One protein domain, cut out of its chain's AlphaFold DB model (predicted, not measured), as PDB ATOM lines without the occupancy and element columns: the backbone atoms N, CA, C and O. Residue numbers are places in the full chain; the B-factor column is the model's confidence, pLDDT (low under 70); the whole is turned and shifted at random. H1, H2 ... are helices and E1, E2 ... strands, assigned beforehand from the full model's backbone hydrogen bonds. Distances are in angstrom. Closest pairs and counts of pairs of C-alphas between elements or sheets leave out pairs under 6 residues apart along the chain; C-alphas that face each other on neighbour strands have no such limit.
ATOM      1  N   ALA A 641     197.128 172.398 162.418       79.31
ATOM      2  CA  ALA A 641     196.410 173.660 162.643       79.31
ATOM      3  C   ALA A 641     195.858 173.793 164.082       79.31
ATOM      4  O   ALA A 641     195.237 174.789 164.454       79.31
ATOM      5  N   HIS A 642     196.111 172.769 164.892       83.88
ATOM      6  CA  HIS A 642     195.707 172.598 166.279       83.88
ATOM      7  C   HIS A 642     196.755 171.708 166.948       83.88
ATOM      8  O   HIS A 642     197.213 170.739 166.339       83.88
ATOM      9  N   LEU A 643     197.083 171.998 168.208       84.44
ATOM     10  CA  LEU A 643     197.928 171.147 169.039       84.44
ATOM     11  C   LEU A 643     197.302 171.011 170.442       84.44
ATOM     12  O   LEU A 643     196.882 172.024 171.019       84.44
ATOM     13  N   PRO A 644     197.228 169.799 171.024       83.94
ATOM     14  CA  PRO A 644     196.802 169.619 172.411       83.94
ATOM     15  C   PRO A 644     197.699 170.415 173.371       83.94
ATOM     16  O   PRO A 644     198.924 170.349 173.268       83.94
ATOM     17  N   GLY A 645     197.103 171.172 174.296       81.56
ATOM     18  CA  GLY A 645     197.827 172.091 175.189       81.56
ATOM     19  C   GLY A 645     198.093 173.487 174.605       81.56
ATOM     20  O   GLY A 645     198.664 174.328 175.291       81.56
ATOM     21  N   LEU A 646     197.680 173.750 173.360       83.25
ATOM     22  CA  LEU A 646     197.570 175.090 172.759       83.25
ATOM     23  C   LEU A 646     196.168 175.293 172.156       83.25
ATOM     24  O   LEU A 646     195.998 175.911 171.106       83.25
ATOM     25  N   SER A 647     195.159 174.695 172.791       83.12
ATOM     26  CA  SER A 647     193.793 174.586 172.284       83.12
ATOM     27  C   SER A 647     192.860 175.697 172.771       83.12
ATOM     28  O   SER A 647     191.829 175.898 172.131       83.12
ATOM     29  N   SER A 648     193.217 176.426 173.836       85.38
ATOM     30  CA  SER A 648     192.485 177.598 174.344       85.38
ATOM     31  C   SER A 648     193.412 178.768 174.708       85.38
ATOM     32  O   SER A 648     194.635 178.627 174.786       85.38
ATOM     33  N   GLU A 649     192.825 179.942 174.959       84.12
ATOM     34  CA  GLU A 649     193.571 181.134 175.372       84.12
ATOM     35  C   GLU A 649     194.204 180.971 176.766       84.12
ATOM     36  O   GLU A 649     195.315 181.445 176.999       84.12
ATOM     37  N   GLU A 650     193.543 180.262 177.685       85.44
ATOM     38  CA  GLU A 650     194.069 179.954 179.019       85.44
ATOM     39  C   GLU A 650     195.279 179.018 178.953       85.44
ATOM     40  O   GLU A 650     196.260 179.249 179.658       85.44
ATOM     41  N   GLU A 651     195.249 177.999 178.086       86.31
ATOM     42  CA  GLU A 651     196.393 177.106 177.853       86.31
ATOM     43  C   GLU A 651     197.591 177.884 177.280       86.31
ATOM     44  O   GLU A 651     198.713 177.798 177.787       86.31
ATOM     45  N   ILE A 652     197.339 178.742 176.287       85.19
ATOM     46  CA  ILE A 652     198.355 179.604 175.667       85.19
ATOM     47  C   ILE A 652     198.907 180.638 176.664       85.19
ATOM     48  O   ILE A 652     200.100 180.942 176.633       85.19
ATOM     49  N   LYS A 653     198.089 181.159 177.585       84.69
ATOM     50  CA  LYS A 653     198.538 182.048 178.673       84.69
ATOM     51  C   LYS A 653     199.291 181.305 179.783       84.69
ATOM     52  O   LYS A 653     200.177 181.897 180.394       84.69
ATOM     53  N   ALA A 654     198.989 180.029 180.026       87.06
ATOM     54  CA  ALA A 654     199.719 179.189 180.977       87.06
ATOM     55  C   ALA A 654     201.112 178.776 180.461       87.06
ATOM     56  O   ALA A 654     202.029 178.573 181.258       87.06
ATOM     57  N   MET A 655     201.289 178.676 179.140       85.62
ATOM     58  CA  MET A 655     202.582 178.401 178.515       85.62
ATOM     59  C   MET A 655     203.380 179.679 178.217       85.62
ATOM     60  O   MET A 655     202.923 180.570 177.499       85.62
ATOM     61  N   ALA A 656     204.623 179.732 178.698       83.88
ATOM     62  CA  ALA A 656     205.570 180.787 178.349       83.88
ATOM     63  C   ALA A 656     206.077 180.650 176.899       83.88
ATOM     64  O   ALA A 656     206.219 179.548 176.371       83.88
ATOM     65  N   THR A 657     206.397 181.780 176.266       84.06
ATOM     66  CA  THR A 657     207.174 181.825 175.017       84.06
ATOM     67  C   THR A 657     208.664 181.684 175.309       84.06
ATOM     68  O   THR A 657     209.161 182.330 176.231       84.06
ATOM     69  N   GLU A 658     209.397 180.943 174.479       83.69
ATOM     70  CA  GLU A 658     210.849 180.759 174.605       83.69
ATOM     71  C   GLU A 658     211.554 181.337 173.362       83.69
ATOM     72  O   GLU A 658     211.731 180.622 172.378       83.69
ATOM     73  N   PRO A 659     211.967 182.624 173.355       72.12
ATOM     74  CA  PRO A 659     212.508 183.286 172.157       72.12
ATOM     75  C   PRO A 659     213.734 182.603 171.531       72.12
ATOM     76  O   PRO A 659     214.031 182.834 170.361       72.12
ATOM     77  N   GLU A 660     214.435 181.783 172.315       76.00
ATOM     78  CA  GLU A 660     215.644 181.028 171.966       76.00
ATOM     79  C   GLU A 660     215.374 179.516 171.813       76.00
ATOM     80  O   GLU A 660     216.303 178.720 171.861       76.00
ATOM     81  N   VAL A 661     214.119 179.098 171.588       83.06
ATOM     82  CA  VAL A 661     213.727 177.683 171.362       83.06
ATOM     83  C   VAL A 661     214.523 176.992 170.237       83.06
ATOM     84  O   VAL A 661     214.669 175.770 170.223       83.06
ATOM     85  N   THR A 662     215.076 177.775 169.310       82.44
ATOM     86  CA  THR A 662     215.950 177.341 168.211       82.44
ATOM     87  C   THR A 662     217.387 177.006 168.637       82.44
ATOM     88  O   THR A 662     218.058 176.285 167.904       82.44
ATOM     89  N   TYR A 663     217.831 177.382 169.844       87.19
ATOM     90  CA  TYR A 663     219.087 176.896 170.439       87.19
ATOM     91  C   TYR A 663     218.889 175.503 171.066       87.19
ATOM     92  O   TYR A 663     219.007 175.288 172.275       87.19
ATOM     93  N   SER A 664     218.503 174.539 170.230       87.69
ATOM     94  CA  SER A 664     218.174 173.174 170.638       87.69
ATOM     95  C   SER A 664     218.610 172.136 169.598       87.69
ATOM     96  O   SER A 664     218.951 172.454 168.462       87.69
ATOM     97  N   ARG A 665     218.625 170.862 170.007       89.38
ATOM     98  CA  ARG A 665     218.821 169.706 169.119       89.38
ATOM     99  C   ARG A 665     217.493 168.954 168.982       89.38
ATOM    100  O   ARG A 665     216.761 168.872 169.974       89.38
ATOM    101  N   PRO A 666     217.185 168.360 167.812       89.50
ATOM    102  CA  PRO A 666     216.032 167.474 167.682       89.50
ATOM    103  C   PRO A 666     216.148 166.309 168.686       89.50
ATOM    104  O   PRO A 666     217.248 165.779 168.866       89.50
ATOM    105  N   PRO A 667     215.062 165.880 169.355       90.94
ATOM    106  CA  PRO A 667     215.109 164.745 170.271       90.94
ATOM    107  C   PRO A 667     215.559 163.465 169.555       90.94
ATOM    108  O   PRO A 667     215.082 163.170 168.464       90.94
ATOM    109  N   ASN A 668     216.456 162.693 170.176       91.75
ATOM    110  CA  ASN A 668     216.997 161.460 169.592       91.75
ATOM    111  C   ASN A 668     215.874 160.420 169.354       91.75
ATOM    112  O   ASN A 668     215.304 159.951 170.344       91.75
ATOM    113  N   PRO A 669     215.577 160.018 168.099       93.06
ATOM    114  CA  PRO A 669     214.483 159.090 167.781       93.06
ATOM    115  C   PRO A 669     214.648 157.687 168.379       93.06
ATOM    116  O   PRO A 669     213.659 157.021 168.675       93.06
ATOM    117  N   SER A 670     215.885 157.254 168.639       90.75
ATOM    118  CA  SER A 670     216.186 155.999 169.344       90.75
ATOM    119  C   SER A 670     216.054 156.099 170.878       90.75
ATOM    120  O   SER A 670     216.281 155.117 171.589       90.75
ATOM    121  N   GLY A 671     215.717 157.274 171.421       89.69
ATOM    122  CA  GLY A 671     215.553 157.513 172.855       89.69
ATOM    123  C   GLY A 671     214.234 156.969 173.411       89.69
ATOM    124  O   GLY A 671     213.165 157.187 172.847       89.69
ATOM    125  N   SER A 672     214.270 156.317 174.577       90.06
ATOM    126  CA  SER A 672     213.064 155.753 175.208       90.06
ATOM    127  C   SER A 672     212.055 156.797 175.704       90.06
ATOM    128  O   SER A 672     210.903 156.449 175.954       90.06
ATOM    129  N   ASP A 673     212.458 158.066 175.829       91.94
ATOM    130  CA  ASP A 673     211.578 159.201 176.113       91.94
ATOM    131  C   ASP A 673     211.395 160.153 174.913       91.94
ATOM    132  O   ASP A 673     210.936 161.280 175.098       91.94
ATOM    133  N   TYR A 674     211.705 159.690 173.689       91.62
ATOM    134  CA  TYR A 674     211.593 160.460 172.444       91.62
ATOM    135  C   TYR A 674     210.221 161.113 172.261       91.62
ATOM    136  O   TYR A 674     210.165 162.332 172.148       91.62
ATOM    137  N   LYS A 675     209.124 160.333 172.279       88.56
ATOM    138  CA  LYS A 675     207.772 160.848 171.977       88.56
ATOM    139  C   LYS A 675     207.388 162.015 172.897       88.56
ATOM    140  O   LYS A 675     207.125 163.105 172.411       88.56
ATOM    141  N   ARG A 676     207.572 161.844 174.214       93.31
ATOM    142  CA  ARG A 676     207.402 162.909 175.220       93.31
ATOM    143  C   ARG A 676     208.246 164.158 174.918       93.31
ATOM    144  O   ARG A 676     207.742 165.267 175.028       93.31
ATOM    145  N   ARG A 677     209.529 164.010 174.557       90.19
ATOM    146  CA  ARG A 677     210.388 165.168 174.230       90.19
ATOM    147  C   ARG A 677     210.019 165.836 172.908       90.19
ATOM    148  O   ARG A 677     210.230 167.037 172.782       90.19
ATOM    149  N   ALA A 678     209.531 165.075 171.934       89.44
ATOM    150  CA  ALA A 678     209.047 165.603 170.665       89.44
ATOM    151  C   ALA A 678     207.770 166.424 170.891       89.44
ATOM    152  O   ALA A 678     207.746 167.589 170.513       89.44
ATOM    153  N   GLU A 679     206.795 165.869 171.617       89.00
ATOM    154  CA  GLU A 679     205.566 166.548 172.056       89.00
ATOM    155  C   GLU A 679     205.881 167.842 172.841       89.00
ATOM    156  O   GLU A 679     205.374 168.914 172.514       89.00
ATOM    157  N   GLU A 680     206.783 167.780 173.831       88.75
ATOM    158  CA  GLU A 680     207.215 168.946 174.621       88.75
ATOM    159  C   GLU A 680     207.916 170.026 173.773       88.75
ATOM    160  O   GLU A 680     207.718 171.221 174.009       88.75
ATOM    161  N   LEU A 681     208.743 169.637 172.794       88.38
ATOM    162  CA  LEU A 681     209.443 170.578 171.914       88.38
ATOM    163  C   LEU A 681     208.501 171.195 170.875       88.38
ATOM    164  O   LEU A 681     208.557 172.403 170.653       88.38
ATOM    165  N   GLU A 682     207.618 170.399 170.275       87.50
ATOM    166  CA  GLU A 682     206.590 170.862 169.340       87.50
ATOM    167  C   GLU A 682     205.683 171.898 170.013       87.50
ATOM    168  O   GLU A 682     205.526 173.006 169.498       87.50
ATOM    169  N   GLN A 683     205.202 171.612 171.228       87.94
ATOM    170  CA  GLN A 683     204.444 172.563 172.042       87.94
ATOM    171  C   GLN A 683     205.206 173.883 172.265       87.94
ATOM    172  O   GLN A 683     204.642 174.956 172.044       87.94
ATOM    173  N   LYS A 684     206.495 173.845 172.635       87.62
ATOM    174  CA  LYS A 684     207.332 175.056 172.798       87.62
ATOM    175  C   LYS A 684     207.500 175.846 171.495       87.62
ATOM    176  O   LYS A 684     207.390 177.078 171.502       87.62
ATOM    177  N   VAL A 685     207.758 175.160 170.379       87.62
ATOM    178  CA  VAL A 685     207.951 175.773 169.054       87.62
ATOM    179  C   VAL A 685     206.650 176.406 168.565       87.62
ATOM    180  O   VAL A 685     206.646 177.591 168.225       87.62
ATOM    181  N   CYS A 686     205.530 175.683 168.609       87.06
ATOM    182  CA  CYS A 686     204.214 176.197 168.237       87.06
ATOM    183  C   CYS A 686     203.797 177.383 169.116       87.06
ATOM    184  O   CYS A 686     203.407 178.425 168.586       87.06
ATOM    185  N   ARG A 687     203.976 177.292 170.442       87.81
ATOM    186  CA  ARG A 687     203.674 178.389 171.377       87.81
ATOM    187  C   ARG A 687     204.430 179.677 171.057       87.81
ATOM    188  O   ARG A 687     203.889 180.767 171.254       87.81
ATOM    189  N   THR A 688     205.677 179.544 170.609       85.44
ATOM    190  CA  THR A 688     206.612 180.657 170.391       85.44
ATOM    191  C   THR A 688     206.530 181.236 168.979       85.44
ATOM    192  O   THR A 688     206.660 182.447 168.814       85.44
ATOM    193  N   LYS A 689     206.351 180.393 167.955       83.62
ATOM    194  CA  LYS A 689     206.489 180.774 166.539       83.62
ATOM    195  C   LYS A 689     205.170 180.670 165.744       83.62
ATOM    196  O   LYS A 689     205.086 181.289 164.690       83.62
ATOM    197  N   GLN A 690     204.158 179.932 166.228       84.31
ATOM    198  CA  GLN A 690     202.888 179.686 165.510       84.31
ATOM    199  C   GLN A 690     201.639 180.316 166.151       84.31
ATOM    200  O   GLN A 690     200.595 180.357 165.507       84.31
ATOM    201  N   VAL A 691     201.695 180.880 167.360       85.31
ATOM    202  CA  VAL A 691     200.579 181.704 167.870       85.31
ATOM    203  C   VAL A 691     200.604 183.072 167.181       85.31
ATOM    204  O   VAL A 691     201.598 183.794 167.251       85.31
ATOM    205  N   HIS A 692     199.526 183.434 166.486       85.31
ATOM    206  CA  HIS A 692     199.394 184.737 165.848       85.31
ATOM    207  C   HIS A 692     199.049 185.814 166.878       85.31
ATOM    208  O   HIS A 692     198.214 185.610 167.756       85.31
ATOM    209  N   THR A 693     199.676 186.978 166.742       81.56
ATOM    210  CA  THR A 693     199.317 188.199 167.463       81.56
ATOM    211  C   THR A 693     198.926 189.254 166.439       81.56
ATOM    212  O   THR A 693     199.693 189.563 165.521       81.56
ATOM    213  N   CYS A 694     197.703 189.767 166.561       79.56
ATOM    214  CA  CYS A 694     197.192 190.789 165.663       79.56
ATOM    215  C   CYS A 694     197.658 192.157 166.140       79.56
ATOM    216  O   CYS A 694     197.059 192.741 167.035       79.56
ATOM    217  N   LYS A 695     198.753 192.641 165.553       76.25
ATOM    218  CA  LYS A 695     199.301 193.954 165.872       76.25
ATOM    219  C   LYS A 695     198.834 194.991 164.868       76.25
ATOM    220  O   LYS A 695     198.829 194.760 163.651       76.25
ATOM    221  N   VAL A 696     198.479 196.125 165.441       69.69
ATOM    222  CA  VAL A 696     198.255 197.415 164.806       69.69
ATOM    223  C   VAL A 696     199.518 197.792 163.980       69.69
ATOM    224  O   VAL A 696     200.603 197.253 164.237       69.69
ATOM    225  N   GLY A 697     199.369 198.517 162.872       59.03
ATOM    226  CA  GLY A 697     200.430 198.867 161.908       59.03
ATOM    227  C   GLY A 697     201.016 197.733 161.042       59.03
ATOM    228  O   GLY A 697     201.713 197.994 160.061       59.03
ATOM    229  N   SER A 698     200.773 196.448 161.352       58.06
ATOM    230  CA  SER A 698     201.535 195.331 160.738       58.06
ATOM    231  C   SER A 698     200.721 194.100 160.296       58.06
ATOM    232  O   SER A 698     201.017 193.502 159.245       58.06
ATOM    233  N   CYS A 699     199.683 193.723 161.050       72.50
ATOM    234  CA  CYS A 699     198.649 192.759 160.645       72.50
ATOM    235  C   CYS A 699     197.293 193.442 160.508       72.50
ATOM    236  O   CYS A 699     196.627 193.227 159.500       72.50
ATOM    237  N   LEU A 700     196.883 194.226 161.503       74.50
ATOM    238  CA  LEU A 700     195.618 194.939 161.458       74.50
ATOM    239  C   LEU A 700     195.677 196.043 160.393       74.50
ATOM    240  O   LEU A 700     196.744 196.582 160.096       74.50
ATOM    241  N   ARG A 701     194.534 196.290 159.759       76.69
ATOM    242  CA  ARG A 701     194.301 197.301 158.724       76.69
ATOM    243  C   ARG A 701     192.891 197.866 158.903       76.69
ATOM    244  O   ARG A 701     192.018 197.066 159.249       76.69
ATOM    245  N   PRO A 702     192.651 199.158 158.636       77.00
ATOM    246  CA  PRO A 702     191.296 199.694 158.583       77.00
ATOM    247  C   PRO A 702     190.461 198.976 157.509       77.00
ATOM    248  O   PRO A 702     190.989 198.452 156.519       77.00
ATOM    249  N   SER A 703     189.154 198.914 157.745       77.12
ATOM    250  CA  SER A 703     188.144 198.269 156.907       77.12
ATOM    251  C   SER A 703     187.161 199.308 156.382       77.12
ATOM    252  O   SER A 703     186.746 200.184 157.132       77.12
ATOM    253  N   LYS A 704     186.685 199.145 155.140       68.31
ATOM    254  CA  LYS A 704     185.646 200.009 154.536       68.31
ATOM    255  C   LYS A 704     184.313 200.019 155.304       68.31
ATOM    256  O   LYS A 704     183.466 200.867 155.056       68.31
ATOM    257  N   GLU A 705     184.102 199.053 156.197       75.06
ATOM    258  CA  GLU A 705     182.919 198.962 157.068       75.06
ATOM    259  C   GLU A 705     183.153 199.591 158.462       75.06
ATOM    260  O   GLU A 705     182.277 199.533 159.325       75.06
ATOM    261  N   GLY A 706     184.330 200.188 158.678       66.44
ATOM    262  CA  GLY A 706     184.810 200.711 159.954       66.44
ATOM    263  C   GLY A 706     185.576 199.675 160.788       66.44
ATOM    264  O   GLY A 706     185.220 198.496 160.859       66.44
ATOM    265  N   GLY A 707     186.627 200.132 161.475       81.50
ATOM    266  CA  GLY A 707     187.424 199.319 162.399       81.50
ATOM    267  C   GLY A 707     188.445 198.391 161.728       81.50
ATOM    268  O   GLY A 707     188.613 198.374 160.511       81.50
ATOM    269  N   PHE A 708     189.171 197.622 162.545       80.88
ATOM    270  CA  PHE A 708     190.363 196.894 162.105       80.88
ATOM    271  C   PHE A 708     190.117 195.416 161.757       80.88
ATOM    272  O   PHE A 708     189.637 194.636 162.580       80.88
ATOM    273  N   VAL A 709     190.587 194.992 160.580       82.00
ATOM    274  CA  VAL A 709     190.648 193.589 160.129       82.00
ATOM    275  C   VAL A 709     192.100 193.135 159.959       82.00
ATOM    276  O   VAL A 709     192.950 193.903 159.510       82.00
ATOM    277  N   CYS A 710     192.436 191.881 160.285       77.81
ATOM    278  CA  CYS A 710     193.798 191.405 160.025       77.81
ATOM    279  C   CYS A 710     193.994 191.007 158.556       77.81
ATOM    280  O   CYS A 710     193.365 190.077 158.058       77.81
ATOM    281  N   LYS A 711     195.028 191.578 157.933       68.31
ATOM    282  CA  LYS A 711     195.707 191.198 156.673       68.31
ATOM    283  C   LYS A 711     195.942 189.693 156.456       68.31
ATOM    284  O   LYS A 711     196.267 189.290 155.342       68.31
ATOM    285  N   ARG A 712     195.870 188.868 157.508       70.25
ATOM    286  CA  ARG A 712     196.042 187.404 157.452       70.25
ATOM    287  C   ARG A 712     194.736 186.602 157.569       70.25
ATOM    288  O   ARG A 712     194.809 185.379 157.540       70.25
ATOM    289  N   GLY A 713     193.579 187.249 157.720       75.19
ATOM    290  CA  GLY A 713     192.277 186.588 157.892       75.19
ATOM    291  C   GLY A 713     191.985 186.074 159.309       75.19
ATOM    292  O   GLY A 713     191.047 185.308 159.486       75.19
ATOM    293  N   ALA A 714     192.780 186.468 160.310       78.19
ATOM    294  CA  ALA A 714     192.514 186.138 161.709       78.19
ATOM    295  C   ALA A 714     191.474 187.105 162.323       78.19
ATOM    296  O   ALA A 714     191.551 188.302 162.024       78.19
ATOM    297  N   PRO A 715     190.572 186.652 163.221       84.25
ATOM    298  CA  PRO A 715     190.429 185.287 163.748       84.25
ATOM    299  C   PRO A 715     189.925 184.278 162.703       84.25
ATOM    300  O   PRO A 715     188.920 184.508 162.036       84.25
ATOM    301  N   TRP A 716     190.607 183.139 162.592       85.31
ATOM    302  CA  TRP A 716     190.292 182.106 161.605       85.31
ATOM    303  C   TRP A 716     189.163 181.172 162.072       85.31
ATOM    304  O   TRP A 716     189.025 180.890 163.265       85.31
ATOM    305  N   ALA A 717     188.379 180.647 161.123       83.88
ATOM    306  CA  ALA A 717     187.218 179.790 161.390       83.88
ATOM    307  C   ALA A 717     187.578 178.511 162.174       83.88
ATOM    308  O   ALA A 717     188.575 177.856 161.876       83.88
ATOM    309  N   LEU A 718     186.769 178.135 163.165       87.50
ATOM    310  CA  LEU A 718     187.026 176.959 164.004       87.50
ATOM    311  C   LEU A 718     186.395 175.686 163.425       87.50
ATOM    312  O   LEU A 718     185.287 175.728 162.891       87.50
ATOM    313  N   ALA A 719     187.078 174.552 163.593       86.88
ATOM    314  CA  ALA A 719     186.591 173.224 163.224       86.88
ATOM    315  C   ALA A 719     187.191 172.143 164.141       86.88
ATOM    316  O   ALA A 719     188.390 172.148 164.424       86.88
ATOM    317  N   ASP A 720     186.368 171.187 164.578       85.88
ATOM    318  CA  ASP A 720     186.781 170.110 165.494       85.88
ATOM    319  C   ASP A 720     187.650 169.022 164.828       85.88
ATOM    320  O   ASP A 720     188.339 168.261 165.513       85.88
ATOM    321  N   GLU A 721     187.629 168.943 163.494       85.94
ATOM    322  CA  GLU A 721     188.233 167.890 162.669       85.94
ATOM    323  C   GLU A 721     188.667 168.457 161.311       85.94
ATOM    324  O   GLU A 721     187.986 169.323 160.768       85.94
ATOM    325  N   ASP A 722     189.743 167.925 160.724       85.19
ATOM    326  CA  ASP A 722     190.140 168.263 159.351       85.19
ATOM    327  C   ASP A 722     189.166 167.653 158.348       85.19
ATOM    328  O   ASP A 722     188.823 166.473 158.473       85.19
ATOM    329  N   ARG A 723     188.754 168.422 157.341       85.50
ATOM    330  CA  ARG A 723     187.838 167.978 156.286       85.50
ATOM    331  C   ARG A 723     188.298 168.487 154.929       85.50
ATOM    332  O   ARG A 723     188.748 169.620 154.796       85.50
ATOM    333  N   ILE A 724     188.139 167.656 153.909       84.38
ATOM    334  CA  ILE A 724     188.253 168.066 152.510       84.38
ATOM    335  C   ILE A 724     186.839 168.159 151.945       84.38
ATOM    336  O   ILE A 724     186.032 167.244 152.113       84.38
ATOM    337  N   SER A 725     186.529 169.275 151.291       81.19
ATOM    338  CA  SER A 725     185.285 169.446 150.536       81.19
ATOM    339  C   SER A 725     185.347 168.711 149.189       81.19
ATOM    340  O   SER A 725     186.428 168.451 148.665       81.19
ATOM    341  N   ALA A 726     184.193 168.446 148.568       76.94
ATOM    342  CA  ALA A 726     184.141 167.876 147.213       76.94
ATOM    343  C   ALA A 726     184.817 168.760 146.138       76.94
ATOM    344  O   ALA A 726     185.153 168.273 145.066       76.94
ATOM    345  N   ASN A 727     185.067 170.041 146.441       72.81
ATOM    346  CA  ASN A 727     185.755 170.989 145.560       72.81
ATOM    347  C   ASN A 727     187.271 171.081 145.850       72.81
ATOM    348  O   ASN A 727     187.943 171.963 145.319       72.81
ATOM    349  N   GLY A 728     187.814 170.232 146.732       72.81
ATOM    350  CA  GLY A 728     189.236 170.204 147.096       72.81
ATOM    351  C   GLY A 728     189.677 171.221 148.157       72.81
ATOM    352  O   GLY A 728     190.802 171.127 148.643       72.81
ATOM    353  N   ASN A 729     188.815 172.156 148.577       79.12
ATOM    354  CA  ASN A 729     189.130 173.072 149.681       79.12
ATOM    355  C   ASN A 729     189.330 172.281 150.985       79.12
ATOM    356  O   ASN A 729     188.491 171.434 151.314       79.12
ATOM    357  N   TRP A 730     190.401 172.589 151.724       81.25
ATOM    358  CA  TRP A 730     190.700 172.027 153.045       81.25
ATOM    359  C   TRP A 730     190.143 172.935 154.153       81.25
ATOM    360  O   TRP A 730     190.538 174.092 154.271       81.25
ATOM    361  N   GLU A 731     189.254 172.388 154.982       83.31
ATOM    362  CA  GLU A 731     188.854 172.924 156.286       83.31
ATOM    363  C   GLU A 731     189.754 172.297 157.376       83.31
ATOM    364  O   GLU A 731     189.646 171.096 157.645       83.31
ATOM    365  N   PRO A 732     190.692 173.044 157.979       83.69
ATOM    366  CA  PRO A 732     191.656 172.506 158.941       83.69
ATOM    367  C   PRO A 732     191.094 172.393 160.357       83.69
ATOM    368  O   PRO A 732     190.386 173.290 160.818       83.69
ATOM    369  N   LYS A 733     191.484 171.345 161.103       86.62
ATOM    370  CA  LYS A 733     191.152 171.243 162.528       86.62
ATOM    371  C   LYS A 733     191.770 172.417 163.282       86.62
ATOM    372  O   LYS A 733     192.986 172.490 163.444       86.62
ATOM    373  N   ARG A 734     190.927 173.289 163.825       87.88
ATOM    374  CA  ARG A 734     191.326 174.516 164.512       87.88
ATOM    375  C   ARG A 734     190.416 174.752 165.709       87.88
ATOM    376  O   ARG A 734     189.237 175.042 165.544       87.88
ATOM    377  N   THR A 735     190.976 174.651 166.914       88.44
ATOM    378  CA  THR A 735     190.250 174.909 168.175       88.44
ATOM    379  C   THR A 735     190.514 176.304 168.744       88.44
ATOM    380  O   THR A 735     189.696 176.811 169.502       88.44
ATOM    381  N   PHE A 736     191.630 176.940 168.364       88.06
ATOM    382  CA  PHE A 736     191.994 178.293 168.785       88.06
ATOM    383  C   PHE A 736     192.126 179.218 167.557       88.06
ATOM    384  O   PHE A 736     192.922 178.920 166.663       88.06
ATOM    385  N   PRO A 737     191.387 180.345 167.483       86.06
ATOM    386  CA  PRO A 737     191.215 181.102 166.236       86.06
ATOM    387  C   PRO A 737     192.425 181.962 165.840       86.06
ATOM    388  O   PRO A 737     192.437 182.519 164.745       86.06
ATOM    389  N   TYR A 738     193.445 182.059 166.698       86.31
ATOM    390  CA  TYR A 738     194.723 182.714 166.393       86.31
ATOM    391  C   TYR A 738     195.900 181.722 166.344       86.31
ATOM    392  O   TYR A 738     197.058 182.135 166.368       86.31
ATOM    393  N   PHE A 739     195.654 180.410 166.258       82.75
ATOM    394  CA  PHE A 739     196.716 179.451 165.939       82.75
ATOM    395  C   PHE A 739     197.010 179.539 164.434       82.75
ATOM    396  O   PHE A 739     196.121 179.249 163.629       82.75
ATOM    397  N   ASN A 740     198.221 179.966 164.034       72.50
ATOM    398  CA  ASN A 740     198.580 180.022 162.613       72.50
ATOM    399  C   ASN A 740     198.428 178.620 162.037       72.50
ATOM    400  O   ASN A 740     199.112 177.673 162.421       72.50
ATOM    401  N   THR A 741     197.513 178.516 161.091       59.62
ATOM    402  CA  THR A 741     197.323 177.330 160.278       59.62
ATOM    403  C   THR A 741     198.132 177.505 159.010       59.62
ATOM    404  O   THR A 741     198.130 178.586 158.424       59.62
ATOM    405  N   ASN A 742     198.791 176.450 158.540       50.06
ATOM    406  CA  ASN A 742     199.614 176.537 157.335       50.06
ATOM    407  C   ASN A 742     198.791 176.700 156.029       50.06
ATOM    408  O   ASN A 742     199.370 176.662 154.948       50.06
ATOM    409  N   THR A 743     197.452 176.827 156.099       42.09
ATOM    410  CA  THR A 743     196.566 176.526 154.956       42.09
ATOM    411  C   THR A 743     195.267 177.318 154.757       42.09
ATOM    412  O   THR A 743     194.610 177.054 153.756       42.09
TER     413      THR A 743
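AT A GLANCE: This is residues 641 to 743 of the 1221 residues of the protein "Helitron_like_N domain-containing protein" of Bondarzewia mesenterica (UniProt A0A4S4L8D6). This part has little regular structure: it is mostly loops, with one long helix, H2, towards one end of the longest axis and a small hairpin, E1 and E2, at the other. The short helix H1 lies near the last part of H2, and residues 723 to 731 fold back on themselves. The 103 printed residues, mixed in class with 29 in named elements, give H1, H2, E1, E2 in order, loose, radius of gyration of the C-alphas 16.5 A, spans 55 by 38 by 22 A.

HOW THE PARTS SIT: Find H1, residues 649 to 654, and H2, residues 674 to 690, close but not clearly touching; their closest C-alphas, of Ile 652 and Arg 687, are 6.9 A apart. They run opposite ways at a steep tilt of 64 degrees. Every O i to N i+4 pair in both is within hydrogen-bond range. E1, residues 700 to 702, and E2, residues 708 to 710, form an antiparallel hairpin; N 701 and O 709, 2.9 A, are within hydrogen-bond range.

IN THESE COORDINATES: Find C-alpha 649 at (193.571, 181.134, 175.372); H1 runs 8.5 A. H2 runs 22.2 A; E2 ends at (193.798, 191.405, 160.025).

THE WHOLE: The printed part has no cut. The H1 to H2 link is long. Residues 696 to 698, 704, 706, 711 and 741 to 743 have pLDDT under 70.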